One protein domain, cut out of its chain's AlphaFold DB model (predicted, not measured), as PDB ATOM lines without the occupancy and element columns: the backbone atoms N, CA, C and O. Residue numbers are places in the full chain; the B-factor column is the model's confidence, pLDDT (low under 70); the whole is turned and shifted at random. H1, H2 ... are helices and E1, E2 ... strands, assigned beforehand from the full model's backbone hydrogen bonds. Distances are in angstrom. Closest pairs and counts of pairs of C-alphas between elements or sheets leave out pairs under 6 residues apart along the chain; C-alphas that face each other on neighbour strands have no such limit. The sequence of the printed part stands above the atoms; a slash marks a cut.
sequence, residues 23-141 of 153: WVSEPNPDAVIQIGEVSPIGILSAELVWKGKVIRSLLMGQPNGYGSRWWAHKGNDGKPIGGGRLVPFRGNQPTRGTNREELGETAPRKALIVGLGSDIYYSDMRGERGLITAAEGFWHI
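AT A GLANCE: This is residues 23 to 141 of the 153 residues of an uncharacterized protein of Synechococcus sp. MIT S9508 (UniProt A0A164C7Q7). Eight strands, E1 to E8, form a closed antiparallel barrel, and a small helical hairpin, H2 and H3, packs on its outside, H3 where E1 and E3 end and E2 begins, and H2 by E6 and E5. A loop between E6 and E7 reaches away from the barrel to the short helix H1. The 119 printed residues hold three named helices and eight named strands, in the order E1 E2 E3 E4 E5 E6 H1 E7 H2 H3 E8, of mixed class. The whole is compact, with a radius of gyration of the C-alphas of 14.3 A and spans of 43, 31 and 22 A.

IN THESE COORDINATES: Find C-alpha 23 at (142.553, 162.847, 201.459), where E1, residues 23 to 25, begins. E2 is residues 31 to 38, 21.2 A long; E3 is residues 44 to 50, 19.3 A. E4, residues 53 to 61, measures 23.6 A and bends by 54 degrees at residue 56. After E5, residues 69 to 74, 15.8 A, look for E6, residues 80 to 90, 26.6 A, which bends by 73 degrees at residue 83. H1 is residues 100 to 103, E7 109 to 113, H2 116 to 121 and H3 129 to 135. E8, residues 138 to 141, ends at C-alpha 141, (138.700, 164.818, 203.792).

HOW THE PARTS SIT: Go round the barrel by its N and O pairs within hydrogen-bond range: N 23 and O 33, 2.8 A, for E1 and E2; N 34 and O 47, 2.8 A, for E2 and E3; N 46 and O 58, 2.9 A, for E3 and E4; N 59 and O 72, 2.8 A, for E4 and E5; N 71 and O 84, 3.0 A, for E5 and E6; N 89 and O 110, 2.8 A, for E6 and E7; N 111 and O 139, 2.9 A, for E7 and E8. N 140 and O 24, 2.8 A, close the ring between E8 and E1. E1 to E6 are a meander, each strand the antiparallel neighbour of the one before. E6 pairs with E5 over residues 80 to 86 and with E7 over 86 to 90. Outside the barrel, H2 is on it at a height of 10.0 A, over E5, and H3 at 8.7 A, only just over E2 with 3 of its C-alphas; both stand up from the sheet. H2 and H3, a helical hairpin, touch, their closest C-alphas being those of Gly 117 and Ile 132, 4.6 A apart, at a shallow tilt of 20 degrees, opposite ways. H1 is not on the barrel, but only just, with 4 pairs of C-alphas within 10 A. In H2 and H3 every O i to N i+4 pair is within hydrogen-bond range; H1 is too short for such a pair, and its 1 pair of O i to N i+3 is within range.

THE WHOLE: The C-alphas farthest apart are those of Glu 101 and Asp 124, 43.7 A. The printed part has no cut, and no link is long. Mean pLDDT of the printed part is 92.2; look for values under 70 at residues 64 to 67.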
ATOM      1  N   TRP A  23     143.870 163.283 201.890       96.38
ATOM      2  CA  TRP A  23     142.553 162.847 201.459       96.38
ATOM      3  C   TRP A  23     142.666 161.395 201.024       96.38
ATOM      4  O   TRP A  23     143.486 161.067 200.166       96.38
ATOM      5  N   VAL A  24     141.865 160.527 201.624       97.62
ATOM      6  CA  VAL A  24     141.962 159.080 201.415       97.62
ATOM      7  C   VAL A  24     140.805 158.639 200.538       97.62
ATOM      8  O   VAL A  24     139.659 159.006 200.800       97.62
ATOM      9  N   SER A  25     141.089 157.879 199.486       98.31
ATOM     10  CA  SER A  25     140.037 157.343 198.628       98.31
ATOM     11  C   SER A  25     139.197 156.314 199.392       98.31
ATOM     12  O   SER A  25     139.731 155.369 199.971       98.31
ATOM     13  N   GLU A  26     137.873 156.490 199.400       97.81
ATOM     14  CA  GLU A  26     136.951 155.572 200.079       97.81
ATOM     15  C   GLU A  26     136.914 154.185 199.410       97.81
ATOM     16  O   GLU A  26     136.938 153.190 200.135       97.81
ATOM     17  N   PRO A  27     136.906 154.059 198.063       98.00
ATOM     18  CA  PRO A  27     136.959 152.744 197.423       98.00
ATOM     19  C   PRO A  27     138.298 152.017 197.563       98.00
ATOM     20  O   PRO A  27     138.324 150.790 197.472       98.00
ATOM     21  N   ASN A  28     139.413 152.742 197.715       98.06
ATOM     22  CA  ASN A  28     140.727 152.121 197.857       98.06
ATOM     23  C   ASN A  28     141.707 152.989 198.675       98.06
ATOM     24  O   ASN A  28     142.331 153.893 198.115       98.06
ATOM     25  N   PRO A  29     141.910 152.677 199.968       97.25
ATOM     26  CA  PRO A  29     142.766 153.460 200.862       97.25
ATOM     27  C   PRO A  29     144.254 153.532 200.483       97.25
ATOM     28  O   PRO A  29     144.960 154.389 201.010       97.25
ATOM     29  N   ASP A  30     144.741 152.687 199.565       97.12
ATOM     30  CA  ASP A  30     146.118 152.776 199.051       97.12
ATOM     31  C   ASP A  30     146.328 153.999 198.136       97.12
ATOM     32  O   ASP A  30     147.471 154.352 197.818       97.12
ATOM     33  N   ALA A  31     145.236 154.625 197.682       98.38
ATOM     34  CA  ALA A  31     145.240 155.876 196.942       98.38
ATOM     35  C   ALA A  31     144.986 157.051 197.889       98.38
ATOM     36  O   ALA A  31     143.927 157.172 198.512       98.38
ATOM     37  N   VAL A  32     145.959 157.954 197.952       98.06
ATOM     38  CA  VAL A  32     145.946 159.112 198.844       98.06
ATOM     39  C   VAL A  32     146.297 160.365 198.060       98.06
ATOM     40  O   VAL A  32     147.208 160.359 197.240       98.06
ATOM     41  N   ILE A  33     145.612 161.466 198.345       97.56
ATOM     42  CA  ILE A  33     146.021 162.797 197.907       97.56
ATOM     43  C   ILE A  33     146.637 163.501 199.100       97.56
ATOM     44  O   ILE A  33     145.956 163.872 200.054       97.56
ATOM     45  N   GLN A  34     147.951 163.659 199.055       95.88
ATOM     46  CA  GLN A  34     148.698 164.331 200.097       95.88
ATOM     47  C   GLN A  34     148.726 165.828 199.814       95.88
ATOM     48  O   GLN A  34     149.317 166.273 198.832       95.88
ATOM     49  N   ILE A  35     148.096 166.599 200.689       93.38
ATOM     50  CA  ILE A  35     148.001 168.049 200.581       93.38
ATOM     51  C   ILE A  35     149.340 168.679 200.971       93.38
ATOM     52  O   ILE A  35     149.947 168.325 201.987       93.38
ATOM     53  N   GLY A  36     149.808 169.582 200.116       89.38
ATOM     54  CA  GLY A  36     151.013 170.377 200.296       89.38
ATOM     55  C   GLY A  36     150.685 171.808 200.708       89.38
ATOM     56  O   GLY A  36     149.836 172.054 201.558       89.38
ATOM     57  N   GLU A  37     151.390 172.756 200.100       84.44
ATOM     58  CA  GLU A  37     151.248 174.182 200.379       84.44
ATOM     59  C   GLU A  37     150.016 174.779 199.692       84.44
ATOM     60  O   GLU A  37     149.650 174.381 198.576       84.44
ATOM     61  N   VAL A  38     149.434 175.793 200.334       82.62
ATOM     62  CA  VAL A  38     148.410 176.662 199.753       82.62
ATOM     63  C   VAL A  38     149.027 178.006 199.395       82.62
ATOM     64  O   VAL A  38     149.642 178.681 200.219       82.62
ATOM     65  N   SER A  39     148.861 178.404 198.138       81.50
ATOM     66  CA  SER A  39     149.342 179.686 197.646       81.50
ATOM     67  C   SER A  39     148.497 180.848 198.191       81.50
ATOM     68  O   SER A  39     147.314 180.668 198.497       81.50
ATOM     69  N   PRO A  40     149.039 182.082 198.226       72.44
ATOM     70  CA  PRO A  40     148.298 183.266 198.678       72.44
ATOM     71  C   PRO A  40     146.997 183.538 197.906       72.44
ATOM     72  O   PRO A  40     146.097 184.203 198.413       72.44
ATOM     73  N   ILE A  41     146.886 183.009 196.684       75.31
ATOM     74  CA  ILE A  41     145.707 183.133 195.819       75.31
ATOM     75  C   ILE A  41     144.739 181.942 195.947       75.31
ATOM     76  O   ILE A  41     143.826 181.798 195.136       75.31
ATOM     77  N   GLY A  42     144.910 181.084 196.960       78.75
ATOM     78  CA  GLY A  42     143.985 179.995 197.284       78.75
ATOM     79  C   GLY A  42     144.097 178.764 196.382       78.75
ATOM     80  O   GLY A  42     143.134 177.997 196.287       78.75
ATOM     81  N   ILE A  43     145.247 178.578 195.719       88.81
ATOM     82  CA  ILE A  43     145.567 177.351 194.978       88.81
ATOM     83  C   ILE A  43     146.300 176.404 195.919       88.81
ATOM     84  O   ILE A  43     147.343 176.747 196.464       88.81
ATOM     85  N   LEU A  44     145.760 175.207 196.073       91.94
ATOM     86  CA  LEU A  44     146.318 174.135 196.873       91.94
ATOM     87  C   LEU A  44     147.166 173.226 195.981       91.94
ATOM     88  O   LEU A  44     146.702 172.772 194.934       91.94
ATOM     89  N   SER A  45     148.400 172.956 196.397       94.12
ATOM     90  CA  SER A  45     149.242 171.923 195.792       94.12
ATOM     91  C   SER A  45     149.003 170.578 196.470       94.12
ATOM     92  O   SER A  45     148.770 170.520 197.678       94.12
ATOM     93  N   ALA A  46     149.037 169.492 195.704       95.81
ATOM     94  CA  ALA A  46     148.883 168.152 196.248       95.81
ATOM     95  C   ALA A  46     149.650 167.114 195.430       95.81
ATOM     96  O   ALA A  46     149.921 167.316 194.252       95.81
ATOM     97  N   GLU A  47     149.940 165.975 196.045       97.56
ATOM     98  CA  GLU A  47     150.525 164.815 195.379       97.56
ATOM     99  C   GLU A  47     149.530 163.658 195.405       97.56
ATOM    100  O   GLU A  47     149.046 163.279 196.472       97.56
ATOM    101  N   LEU A  48     149.237 163.076 194.243       97.69
ATOM    102  CA  LEU A  48     148.536 161.802 194.151       97.69
ATOM    103  C   LEU A  48     149.543 160.683 194.421       97.69
ATOM    104  O   LEU A  48     150.504 160.491 193.671       97.69
ATOM    105  N   VAL A  49     149.307 159.949 195.499       98.25
ATOM    106  CA  VAL A  49     150.120 158.841 195.985       98.25
ATOM    107  C   VAL A  49     149.352 157.543 195.778       98.25
ATOM    108  O   VAL A  49     148.211 157.413 196.214       98.25
ATOM    109  N   TRP A  50     149.986 156.569 195.135       97.81
ATOM    110  CA  TRP A  50     149.452 155.228 194.930       97.81
ATOM    111  C   TRP A  50     150.418 154.200 195.506       97.81
ATOM    112  O   TRP A  50     151.586 154.164 195.109       97.81
ATOM    113  N   LYS A  51     149.953 153.383 196.463       96.75
ATOM    114  CA  LYS A  51     150.773 152.347 197.128       96.75
ATOM    115  C   LYS A  51     152.102 152.910 197.662       96.75
ATOM    116  O   LYS A  51     153.175 152.342 197.457       96.75
ATOM    117  N   GLY A  52     152.034 154.087 198.288       95.50
ATOM    118  CA  GLY A  52     153.186 154.783 198.870       95.50
ATOM    119  C   GLY A  52     154.107 155.505 197.877       95.50
ATOM    120  O   GLY A  52     155.112 156.071 198.302       95.50
ATOM    121  N   LYS A  53     153.794 155.522 196.574       96.38
ATOM    122  CA  LYS A  53     154.580 156.232 195.553       96.38
ATOM    123  C   LYS A  53     153.822 157.431 195.005       96.38
ATOM    124  O   LYS A  53     152.663 157.302 194.627       96.38
ATOM    125  N   VAL A  54     154.485 158.581 194.917       96.94
ATOM    126  CA  VAL A  54     153.951 159.748 194.199       96.94
ATOM    127  C   VAL A  54     153.895 159.417 192.710       96.94
ATOM    128  O   VAL A  54     154.906 159.017 192.135       96.94
ATOM    129  N   ILE A  55     152.725 159.575 192.096       96.31
ATOM    130  CA  ILE A  55     152.517 159.285 190.669       96.31
ATOM    131  C   ILE A  55     152.184 160.529 189.845       96.31
ATOM    132  O   ILE A  55     152.473 160.553 188.646       96.31
ATOM    133  N   ARG A  56     151.584 161.557 190.459       95.75
ATOM    134  CA  ARG A  56     151.231 162.831 189.817       95.75
ATOM    135  C   ARG A  56     151.210 163.957 190.846       95.75
ATOM    136  O   ARG A  56     150.707 163.759 191.950       95.75
ATOM    137  N   SER A  57     151.636 165.140 190.427       97.06
ATOM    138  CA  SER A  57     151.443 166.379 191.177       97.06
ATOM    139  C   SER A  57     150.210 167.109 190.652       97.06
ATOM    140  O   SER A  57     150.031 167.274 189.444       97.06
ATOM    141  N   LEU A  58     149.361 167.559 191.566       97.25
ATOM    142  CA  LEU A  58     148.086 168.201 191.291       97.25
ATOM    143  C   LEU A  58     148.078 169.634 191.825       97.25
ATOM    144  O   LEU A  58     148.721 169.969 192.823       97.25
ATOM    145  N   LEU A  59     147.282 170.469 191.174       95.94
ATOM    146  CA  LEU A  59     146.849 171.765 191.667       95.94
ATOM    147  C   LEU A  59     145.334 171.740 191.801       95.94
ATOM    148  O   LEU A  59     144.636 171.209 190.940       95.94
ATOM    149  N   MET A  60     144.820 172.337 192.865       95.25
ATOM    150  CA  MET A  60     143.389 172.492 193.069       95.25
ATOM    151  C   MET A  60     143.074 173.925 193.445       95.25
ATOM    152  O   MET A  60     143.826 174.571 194.169       95.25
ATOM    153  N   GLY A  61     141.941 174.434 192.986       92.06
ATOM    154  CA  GLY A  61     141.599 175.821 193.243       92.06
ATOM    155  C   GLY A  61     140.128 176.128 193.064       92.06
ATOM    156  O   GLY A  61     139.296 175.279 192.735       92.06
ATOM    157  N   GLN A  62     139.823 177.399 193.284       89.25
ATOM    158  CA  GLN A  62     138.518 177.986 193.049       89.25
ATOM    159  C   GLN A  62     138.733 179.293 192.274       89.25
ATOM    160  O   GLN A  62     139.476 180.149 192.751       89.25
ATOM    161  N   PRO A  63     138.124 179.486 191.092       75.25
ATOM    162  CA  PRO A  63     138.271 180.727 190.351       75.25
ATOM    163  C   PRO A  63     137.501 181.843 191.067       75.25
ATOM    164  O   PRO A  63     136.289 181.726 191.228       75.25
ATOM    165  N   ASN A  64     138.192 182.912 191.475       65.06
ATOM    166  CA  ASN A  64     137.665 184.244 191.824       65.06
ATOM    167  C   ASN A  64     136.269 184.285 192.489       65.06
ATOM    168  O   ASN A  64     135.391 185.021 192.053       65.06
ATOM    169  N   GLY A  65     136.040 183.479 193.533       60.38
ATOM    170  CA  GLY A  65     134.783 183.483 194.299       60.38
ATOM    171  C   GLY A  65     133.593 182.773 193.639       60.38
ATOM    172  O   GLY A  65     132.548 182.626 194.269       60.38
ATOM    173  N   TYR A  66     133.735 182.249 192.420       63.19
ATOM    174  CA  TYR A  66     132.709 181.411 191.805       63.19
ATOM    175  C   TYR A  66     132.625 180.071 192.542       63.19
ATOM    176  O   TYR A  66     133.638 179.456 192.859       63.19
ATOM    177  N   GLY A  67     131.414 179.572 192.811       67.31
ATOM    178  CA  GLY A  67     131.195 178.329 193.572       67.31
ATOM    179  C   GLY A  67     131.640 177.035 192.869       67.31
ATOM    180  O   GLY A  67     131.204 175.949 193.243       67.31
ATOM    181  N   SER A  68     132.411 177.117 191.785       81.31
ATOM    182  CA  SER A  68     132.958 175.962 191.064       81.31
ATOM    183  C   SER A  68     134.405 175.763 191.494       81.31
ATOM    184  O   SER A  68     135.167 176.719 191.495       81.31
ATOM    185  N   ARG A  69     134.797 174.535 191.829       91.69
ATOM    186  CA  ARG A  69     136.187 174.200 192.152       91.69
ATOM    187  C   ARG A  69     136.762 173.311 191.065       91.69
ATOM    188  O   ARG A  69     136.017 172.603 190.382       91.69
ATOM    189  N   TRP A  70     138.068 173.379 190.893       94.12
ATOM    190  CA  TRP A  70     138.784 172.674 189.842       94.12
ATOM    191  C   TRP A  70     139.983 171.930 190.415       94.12
ATOM    192  O   TRP A  70     140.486 172.261 191.492       94.12
ATOM    193  N   TRP A  71     140.422 170.935 189.662       96.50
ATOM    194  CA  TRP A  71     141.708 170.276 189.824       96.50
ATOM    195  C   TRP A  71     142.417 170.267 188.465       96.50
ATOM    196  O   TRP A  71     141.750 170.311 187.433       96.50
ATOM    197  N   ALA A  72     143.743 170.240 188.460       97.12
ATOM    198  CA  ALA A  72     144.569 170.112 187.264       97.12
ATOM    199  C   ALA A  72     145.902 169.447 187.603       97.12
ATOM    200  O   ALA A  72     146.299 169.413 188.769       97.12
ATOM    201  N   HIS A  73     146.624 168.962 186.592       97.00
ATOM    202  CA  HIS A  73     148.017 168.557 186.782       97.00
ATOM    203  C   HIS A  73     148.892 169.787 186.991       97.00
ATOM    204  O   HIS A  73     148.657 170.841 186.390       97.00
ATOM    205  N   LYS A  74     149.923 169.651 187.820       96.25
ATOM    206  CA  LYS A  74     150.971 170.660 187.951       96.25
ATOM    207  C   LYS A  74     151.970 170.486 186.807       96.25
ATOM    208  O   LYS A  74     152.689 169.492 186.758       96.25
ATOM    209  N   GLY A  75     152.008 171.447 185.893       93.94
ATOM    210  CA  GLY A  75     152.995 171.509 184.822       93.94
ATOM    211  C   GLY A  75     154.414 171.740 185.339       93.94
ATOM    212  O   GLY A  75     154.619 172.166 186.478       93.94
ATOM    213  N   ASN A  76     155.404 171.513 184.473       92.25
ATOM    214  CA  ASN A  76     156.823 171.709 184.799       92.25
ATOM    215  C   ASN A  76     157.156 173.167 185.166       92.25
ATOM    216  O   ASN A  76     158.078 173.412 185.935       92.25
ATOM    217  N   ASP A  77     156.395 174.129 184.641       91.81
ATOM    218  CA  ASP A  77     156.489 175.554 184.977       91.81
ATOM    219  C   ASP A  77     155.657 175.937 186.219       91.81
ATOM    220  O   ASP A  77     155.512 177.115 186.544       91.81
ATOM    221  N   GLY A  78     155.087 174.944 186.908       89.56
ATOM    222  CA  GLY A  78     154.241 175.113 188.083       89.56
ATOM    223  C   GLY A  78     152.806 175.544 187.783       89.56
ATOM    224  O   GLY A  78     152.053 175.774 188.729       89.56
ATOM    225  N   LYS A  79     152.402 175.654 186.510       91.50
ATOM    226  CA  LYS A  79     151.053 176.091 186.122       91.50
ATOM    227  C   LYS A  79     150.087 174.916 185.959       91.50
ATOM    228  O   LYS A  79     150.524 173.798 185.692       91.50
ATOM    229  N   PRO A  80     148.770 175.139 186.118       92.81
ATOM    230  CA  PRO A  80     147.778 174.096 185.883       92.81
ATOM    231  C   PRO A  80     147.712 173.720 184.397       92.81
ATOM    232  O   PRO A  80     147.621 174.597 183.539       92.81
ATOM    233  N   ILE A  81     147.719 172.418 184.102       94.25
ATOM    234  CA  ILE A  81     147.554 171.864 182.749       94.25
ATOM    235  C   ILE A  81     146.446 170.805 182.771       94.25
ATOM    236  O   ILE A  81     146.468 169.886 183.593       94.25
ATOM    237  N   GLY A  82     145.487 170.928 181.849       91.62
ATOM    238  CA  GLY A  82     144.341 170.020 181.758       91.62
ATOM    239  C   GLY A  82     143.479 170.039 183.022       91.62
ATOM    240  O   GLY A  82     143.291 171.092 183.634       91.62
ATOM    241  N   GLY A  83     142.972 168.867 183.412       93.81
ATOM    242  CA  GLY A  83     142.207 168.687 184.640       93.81
ATOM    243  C   GLY A  83     140.696 168.702 184.458       93.81
ATOM    244  O   GLY A  83     140.162 168.472 183.374       93.81
ATOM    245  N   GLY A  84     139.990 168.964 185.554       94.94
ATOM    246  CA  GLY A  84     138.544 168.843 185.598       94.94
ATOM    247  C   GLY A  84     137.920 169.510 186.812       94.94
ATOM    248  O   GLY A  84     138.450 170.457 187.401       94.94
ATOM    249  N   ARG A  85     136.733 169.027 187.181       94.38
ATOM    250  CA  ARG A  85     135.938 169.617 188.256       94.38
ATOM    251  C   ARG A  85     136.206 168.920 189.579       94.38
ATOM    252  O   ARG A  85     136.253 167.699 189.656       94.38
ATOM    253  N   LEU A  86     136.305 169.716 190.632       95.06
ATOM    254  CA  LEU A  86     136.326 169.246 192.005       95.06
ATOM    255  C   LEU A  86     134.959 169.532 192.629       95.06
ATOM    256  O   LEU A  86     134.516 170.684 192.659       95.06
ATOM    257  N   VAL A  87     134.267 168.494 193.092       94.50
ATOM    258  CA  VAL A  87     132.910 168.612 193.643       94.50
ATOM    259  C   VAL A  87     132.935 168.221 195.116       94.50
ATOM    260  O   VAL A  87     133.118 167.043 195.410       94.50
ATOM    261  N   PRO A  88     132.771 169.174 196.048       94.06
ATOM    262  CA  PRO A  88     132.730 168.865 197.470       94.06
ATOM    263  C   PRO A  88     131.372 168.331 197.913       94.06
ATOM    264  O   PRO A  88     130.329 168.727 197.386       94.06
ATOM    265  N   PHE A  89     131.410 167.488 198.935       94.25
ATOM    266  CA  PHE A  89     130.261 166.851 199.557       94.25
ATOM    267  C   PHE A  89     130.376 166.890 201.082       94.25
ATOM    268  O   PHE A  89     131.471 166.830 201.643       94.25
ATOM    269  N   ARG A  90     129.218 166.906 201.738       92.75
ATOM    270  CA  ARG A  90     129.044 166.595 203.158       92.75
ATOM    271  C   ARG A  90     128.156 165.369 203.272       92.75
ATOM    272  O   ARG A  90     127.012 165.380 202.821       92.75
ATOM    273  N   GLY A  91     128.704 164.281 203.807       90.94
ATOM    274  CA  GLY A  91     128.043 162.982 203.744       90.94
ATOM    275  C   GLY A  91     127.772 162.602 202.288       90.94
ATOM    276  O   GLY A  91     128.706 162.485 201.499       90.94
ATOM    277  N   ASN A  92     126.495 162.456 201.939       90.88
ATOM    278  CA  ASN A  92     126.050 162.118 200.585       90.88
ATOM    279  C   ASN A  92     125.464 163.318 199.818       90.88
ATOM    280  O   ASN A  92     124.916 163.131 198.736       90.88
ATOM    281  N   GLN A  93     125.573 164.538 200.355       93.06
ATOM    282  CA  GLN A  93     125.015 165.744 199.743       93.06
ATOM    283  C   GLN A  93     126.107 166.623 199.127       93.06
ATOM    284  O   GLN A  93     127.106 166.900 199.799       93.06
ATOM    285  N   PRO A  94     125.949 167.108 197.882       92.88
ATOM    286  CA  PRO A  94     126.876 168.080 197.319       92.88
ATOM    287  C   PRO A  94     126.778 169.393 198.102       92.88
ATOM    288  O   PRO A  94     125.685 169.858 198.412       92.88
ATOM    289  N   THR A  95     127.904 170.040 198.404       90.50
ATOM    290  CA  THR A  95     127.873 171.276 199.214       90.50
ATOM    291  C   THR A  95     127.253 172.459 198.484       90.50
ATOM    292  O   THR A  95     126.735 173.385 199.103       90.50
ATOM    293  N   ARG A  96     127.314 172.450 197.151       87.50
ATOM    294  CA  ARG A  96     126.714 173.485 196.316       87.50
ATOM    295  C   ARG A  96     125.282 173.109 195.965       87.50
ATOM    296  O   ARG A  96     125.060 172.066 195.364       87.50
ATOM    297  N   GLY A  97     124.359 174.027 196.234       86.00
ATOM    298  CA  GLY A  97     122.936 173.862 195.929       86.00
ATOM    299  C   GLY A  97     122.136 173.200 197.050       86.00
ATOM    300  O   GLY A  97     120.916 173.230 196.988       86.00
ATOM    301  N   THR A  98     122.806 172.682 198.079       88.06
ATOM    302  CA  THR A  98     122.169 172.113 199.272       88.06
ATOM    303  C   THR A  98     122.162 173.143 200.396       88.06
ATOM    304  O   THR A  98     123.153 173.851 200.608       88.06
ATOM    305  N   ASN A  99     121.052 173.232 201.126       86.94
ATOM    306  CA  ASN A  99     120.922 174.151 202.252       86.94
ATOM    307  C   ASN A  99     121.829 173.739 203.420       86.94
ATOM    308  O   ASN A  99     122.111 172.560 203.627       86.94
ATOM    309  N   ARG A 100     122.280 174.709 204.228       83.81
ATOM    310  CA  ARG A 100     123.214 174.449 205.340       83.81
ATOM    311  C   ARG A 100     122.661 173.457 206.369       83.81
ATOM    312  O   ARG A 100     123.419 172.629 206.863       83.81
ATOM    313  N   GLU A 101     121.368 173.539 206.667       86.00
ATOM    314  CA  GLU A 101     120.675 172.648 207.607       86.00
ATOM    315  C   GLU A 101     120.706 171.188 207.130       86.00
ATOM    316  O   GLU A 101     120.947 170.280 207.922       86.00
ATOM    317  N   GLU A 102     120.565 170.971 205.821       86.44
ATOM    318  CA  GLU A 102     120.587 169.645 205.191       86.44
ATOM    319  C   GLU A 102     122.000 169.055 205.083       86.44
ATOM    320  O   GLU A 102     122.162 167.836 205.086       86.44
ATOM    321  N   LEU A 103     123.038 169.899 204.999       86.12
ATOM    322  CA  LEU A 103     124.425 169.432 204.896       86.12
ATOM    323  C   LEU A 103     124.901 168.702 206.156       86.12
ATOM    324  O   LEU A 103     125.775 167.846 206.043       86.12
ATOM    325  N   GLY A 104     124.338 169.024 207.325       81.00
ATOM    326  CA  GLY A 104     124.727 168.450 208.613       81.00
ATOM    327  C   GLY A 104     126.159 168.827 209.015       81.00
ATOM    328  O   GLY A 104     127.139 168.377 208.427       81.00
ATOM    329  N   GLU A 105     126.323 169.632 210.066       78.06
ATOM    330  CA  GLU A 105     127.644 170.179 210.437       78.06
ATOM    331  C   GLU A 105     128.683 169.102 210.809       78.06
ATOM    332  O   GLU A 105     129.888 169.295 210.615       78.06
ATOM    333  N   THR A 106     128.214 167.944 211.279       83.56
ATOM    334  CA  THR A 106     129.033 166.779 211.644       83.56
ATOM    335  C   THR A 106     129.239 165.789 210.497       83.56
ATOM    336  O   THR A 106     129.996 164.830 210.652       83.56
ATOM    337  N   ALA A 107     128.592 165.994 209.346       86.75
ATOM    338  CA  ALA A 107     128.710 165.082 208.222       86.75
ATOM    339  C   ALA A 107     130.153 165.077 207.681       86.75
ATOM    340  O   ALA A 107     130.793 166.140 207.596       86.75
ATOM    341  N   PRO A 108     130.678 163.896 207.297       89.50
ATOM    342  CA  PRO A 108     132.049 163.769 206.827       89.50
ATOM    343  C   PRO A 108     132.239 164.591 205.555       89.50
ATOM    344  O   PRO A 108     131.402 164.553 204.651       89.50
ATOM    345  N   ARG A 109     133.349 165.325 205.478       94.06
ATOM    346  CA  ARG A 109     133.733 166.046 204.263       94.06
ATOM    347  C   ARG A 109     134.244 165.047 203.238       94.06
ATOM    348  O   ARG A 109     135.078 164.199 203.559       94.06
ATOM    349  N   LYS A 110     133.759 165.168 202.009       95.62
ATOM    350  CA  LYS A 110     134.182 164.341 200.882       95.62
ATOM    351  C   LYS A 110     134.384 165.191 199.633       95.62
ATOM    352  O   LYS A 110     133.863 166.303 199.539       95.62
ATOM    353  N   ALA A 111     135.100 164.665 198.648       96.25
ATOM    354  CA  ALA A 111     135.149 165.252 197.315       96.25
ATOM    355  C   ALA A 111     135.126 164.192 196.213       96.25
ATOM    356  O   ALA A 111     135.666 163.103 196.381       96.25
ATOM    357  N   LEU A 112     134.540 164.553 195.072       97.31
ATOM    358  CA  LEU A 112     134.757 163.879 193.793       97.31
ATOM    359  C   LEU A 112     135.729 164.698 192.950       97.31
ATOM    360  O   LEU A 112     135.570 165.917 192.809       97.31
ATOM    361  N   ILE A 113     136.705 164.014 192.359       97.25
ATOM    362  CA  ILE A 113     137.695 164.597 191.450       97.25
ATOM    363  C   ILE A 113     137.333 164.154 190.036       97.25
ATOM    364  O   ILE A 113     137.863 163.194 189.486       97.25
ATOM    365  N   VAL A 114     136.343 164.840 189.474       97.06
ATOM    366  CA  VAL A 114     135.675 164.426 188.241       97.06
ATOM    367  C   VAL A 114     136.669 164.411 187.087       97.06
ATOM    368  O   VAL A 114     137.334 165.418 186.824       97.06
ATOM    369  N   GLY A 115     136.731 163.276 186.391       96.62
ATOM    370  CA  GLY A 115     137.604 163.050 185.242       96.62
ATOM    371  C   GLY A 115     138.986 162.493 185.586       96.62
ATOM    372  O   GLY A 115     139.675 162.067 184.667       96.62
ATOM    373  N   LEU A 116     139.393 162.430 186.863       97.56
ATOM    374  CA  LEU A 116     140.729 161.941 187.236       97.56
ATOM    375  C   LEU A 116     140.943 160.472 186.845       97.56
ATOM    376  O   LEU A 116     142.012 160.127 186.347       97.56
ATOM    377  N   GLY A 117     139.944 159.606 187.036       97.44
ATOM    378  CA  GLY A 117     140.065 158.192 186.671       97.44
ATOM    379  C   GLY A 117     140.150 157.980 185.162       97.44
ATOM    380  O   GLY A 117     140.976 157.192 184.703       97.44
ATOM    381  N   SER A 118     139.380 158.741 184.385       96.88
ATOM    382  CA  SER A 118     139.508 158.800 182.924       96.88
ATOM    383  C   SER A 118     140.905 159.259 182.495       96.88
ATOM    384  O   SER A 118     141.506 158.646 181.617       96.88
ATOM    385  N   ASP A 119     141.455 160.277 183.155       96.44
ATOM    386  CA  ASP A 119     142.803 160.784 182.886       96.44
ATOM    387  C   ASP A 119     143.880 159.712 183.142       96.44
ATOM    388  O   ASP A 119     144.755 159.480 182.310       96.44
ATOM    389  N   ILE A 120     143.757 158.972 184.250       96.81
ATOM    390  CA  ILE A 120     144.622 157.826 184.586       96.81
ATOM    391  C   ILE A 120     144.446 156.683 183.576       96.81
ATOM    392  O   ILE A 120     145.422 156.050 183.170       96.81
ATOM    393  N   TYR A 121     143.212 156.405 183.146       97.06
ATOM    394  CA  TYR A 121     142.917 155.338 182.190       97.06
ATOM    395  C   TYR A 121     143.551 155.585 180.817       97.06
ATOM    396  O   TYR A 121     143.971 154.633 180.161       97.06
ATOM    397  N   TYR A 122     143.631 156.842 180.380       96.00
ATOM    398  CA  TYR A 122     144.273 157.217 179.118       96.00
ATOM    399  C   TYR A 122     145.767 157.553 179.265       96.00
ATOM    400  O   TYR A 122     146.382 158.011 178.302       96.00
ATOM    401  N   SER A 123     146.374 157.277 180.426       93.88
ATOM    402  CA  SER A 123     147.817 157.401 180.653       93.88
ATOM    403  C   SER A 123     148.537 156.044 180.599       93.88
ATOM    404  O   SER A 123     147.949 154.985 180.365       93.88
ATOM    405  N   ASP A 124     149.840 156.068 180.870       93.50
ATOM    406  CA  ASP A 124     150.688 154.912 181.182       93.50
ATOM    407  C   ASP A 124     150.187 154.025 182.347       93.50
ATOM    408  O   ASP A 124     150.646 152.896 182.501       93.50
ATOM    409  N   MET A 125     149.216 154.493 183.137       95.25
ATOM    410  CA  MET A 125     148.686 153.818 184.328       95.25
ATOM    411  C   MET A 125     147.372 153.062 184.067       95.25
ATOM    412  O   MET A 125     146.727 152.598 185.006       95.25
ATOM    413  N   ARG A 126     146.976 152.872 182.800       96.00
ATOM    414  CA  ARG A 126     145.729 152.190 182.396       96.00
ATOM    415  C   ARG A 126     145.506 150.811 183.037       96.00
ATOM    416  O   ARG A 126     144.363 150.383 183.212       96.00
ATOM    417  N   GLY A 127     146.589 150.093 183.343       96.62
ATOM    418  CA  GLY A 127     146.550 148.773 183.979       96.62
ATOM    419  C   GLY A 127     146.203 148.803 185.472       96.62
ATOM    420  O   GLY A 127     145.733 147.802 186.009       96.62
ATOM    421  N   GLU A 128     146.368 149.944 186.144       97.56
ATOM    422  CA  GLU A 128     146.154 150.093 187.586       97.56
ATOM    423  C   GLU A 128     144.667 150.305 187.900       97.56
ATOM    424  O   GLU A 128     144.220 151.382 188.292       97.56
ATOM    425  N   ARG A 129     143.870 149.242 187.743       97.31
ATOM    426  CA  ARG A 129     142.413 149.284 187.959       97.31
ATOM    427  C   ARG A 129     142.026 149.801 189.344       97.31
ATOM    428  O   ARG A 129     141.091 150.584 189.439       97.31
ATOM    429  N   GLY A 130     142.769 149.422 190.386       98.12
ATOM    430  CA  GLY A 130     142.526 149.903 191.750       98.12
ATOM    431  C   GLY A 130     142.674 151.420 191.888       98.12
ATOM    432  O   GLY A 130     141.854 152.052 192.549       98.12
ATOM    433  N   LEU A 131     143.656 152.008 191.202       98.25
ATOM    434  CA  LEU A 131     143.869 153.452 191.177       98.25
ATOM    435  C   LEU A 131     142.763 154.172 190.393       98.25
ATOM    436  O   LEU A 131     142.276 155.210 190.829       98.25
ATOM    437  N   ILE A 132     142.342 153.613 189.256       98.44
ATOM    438  CA  ILE A 132     141.233 154.168 188.465       98.44
ATOM    439  C   ILE A 132     139.941 154.158 189.295       98.44
ATOM    440  O   ILE A 132     139.259 155.174 189.377       98.44
ATOM    441  N   THR A 133     139.634 153.046 189.972       98.38
ATOM    442  CA  THR A 133     138.476 152.947 190.874       98.38
ATOM    443  C   THR A 133     138.563 153.940 192.033       98.38
ATOM    444  O   THR A 133     137.558 154.560 192.370       98.38
ATOM    445  N   ALA A 134     139.749 154.135 192.616       98.31
ATOM    446  CA  ALA A 134     139.955 155.165 193.630       98.31
ATOM    447  C   ALA A 134     139.657 156.576 193.111       98.31
ATOM    448  O   ALA A 134     139.009 157.366 193.796       98.31
ATOM    449  N   ALA A 135     140.143 156.888 191.910       97.88
ATOM    450  CA  ALA A 135     140.040 158.205 191.300       97.88
ATOM    451  C   ALA A 135     138.613 158.591 190.889       97.88
ATOM    452  O   ALA A 135     138.261 159.764 190.989       97.88
ATOM    453  N   GLU A 136     137.793 157.624 190.476       97.75
ATOM    454  CA  GLU A 136     136.366 157.829 190.172       97.75
ATOM    455  C   GLU A 136     135.483 157.899 191.436       97.75
ATOM    456  O   GLU A 136     134.296 158.214 191.360       97.75
ATOM    457  N   GLY A 137     136.046 157.591 192.608       97.50
ATOM    458  CA  GLY A 137     135.331 157.526 193.877       97.50
ATOM    459  C   GLY A 137     135.372 158.795 194.724       97.50
ATOM    460  O   GLY A 137     135.996 159.804 194.388       97.50
ATOM    461  N   PHE A 138     134.715 158.709 195.883       98.12
ATOM    462  CA  PHE A 138     134.816 159.729 196.919       98.12
ATOM    463  C   PHE A 138     136.173 159.692 197.613       98.12
ATOM    464  O   PHE A 138     136.706 158.633 197.938       98.12
ATOM    465  N   TRP A 139     136.675 160.885 197.899       97.81
ATOM    466  CA  TRP A 139     137.857 161.123 198.708       97.81
ATOM    467  C   TRP A 139     137.418 161.688 200.050       97.81
ATOM    468  O   TRP A 139     136.823 162.764 200.090       97.81
ATOM    469  N   HIS A 140     137.697 160.972 201.135       96.81
ATOM    470  CA  HIS A 140     137.441 161.439 202.489       96.81
ATOM    471  C   HIS A 140     138.424 162.550 202.857       96.81
ATOM    472  O   HIS A 140     139.632 162.397 202.675       96.81
ATOM    473  N   ILE A 141     137.910 163.650 203.407       94.88
ATOM    474  CA  ILE A 141     138.700 164.818 203.792       94.88
ATOM    475  C   ILE A 141     138.623 164.989 205.314       94.88
ATOM    476  O   ILE A 141     137.558 165.333 205.834       94.88
TER     477      ILE A 141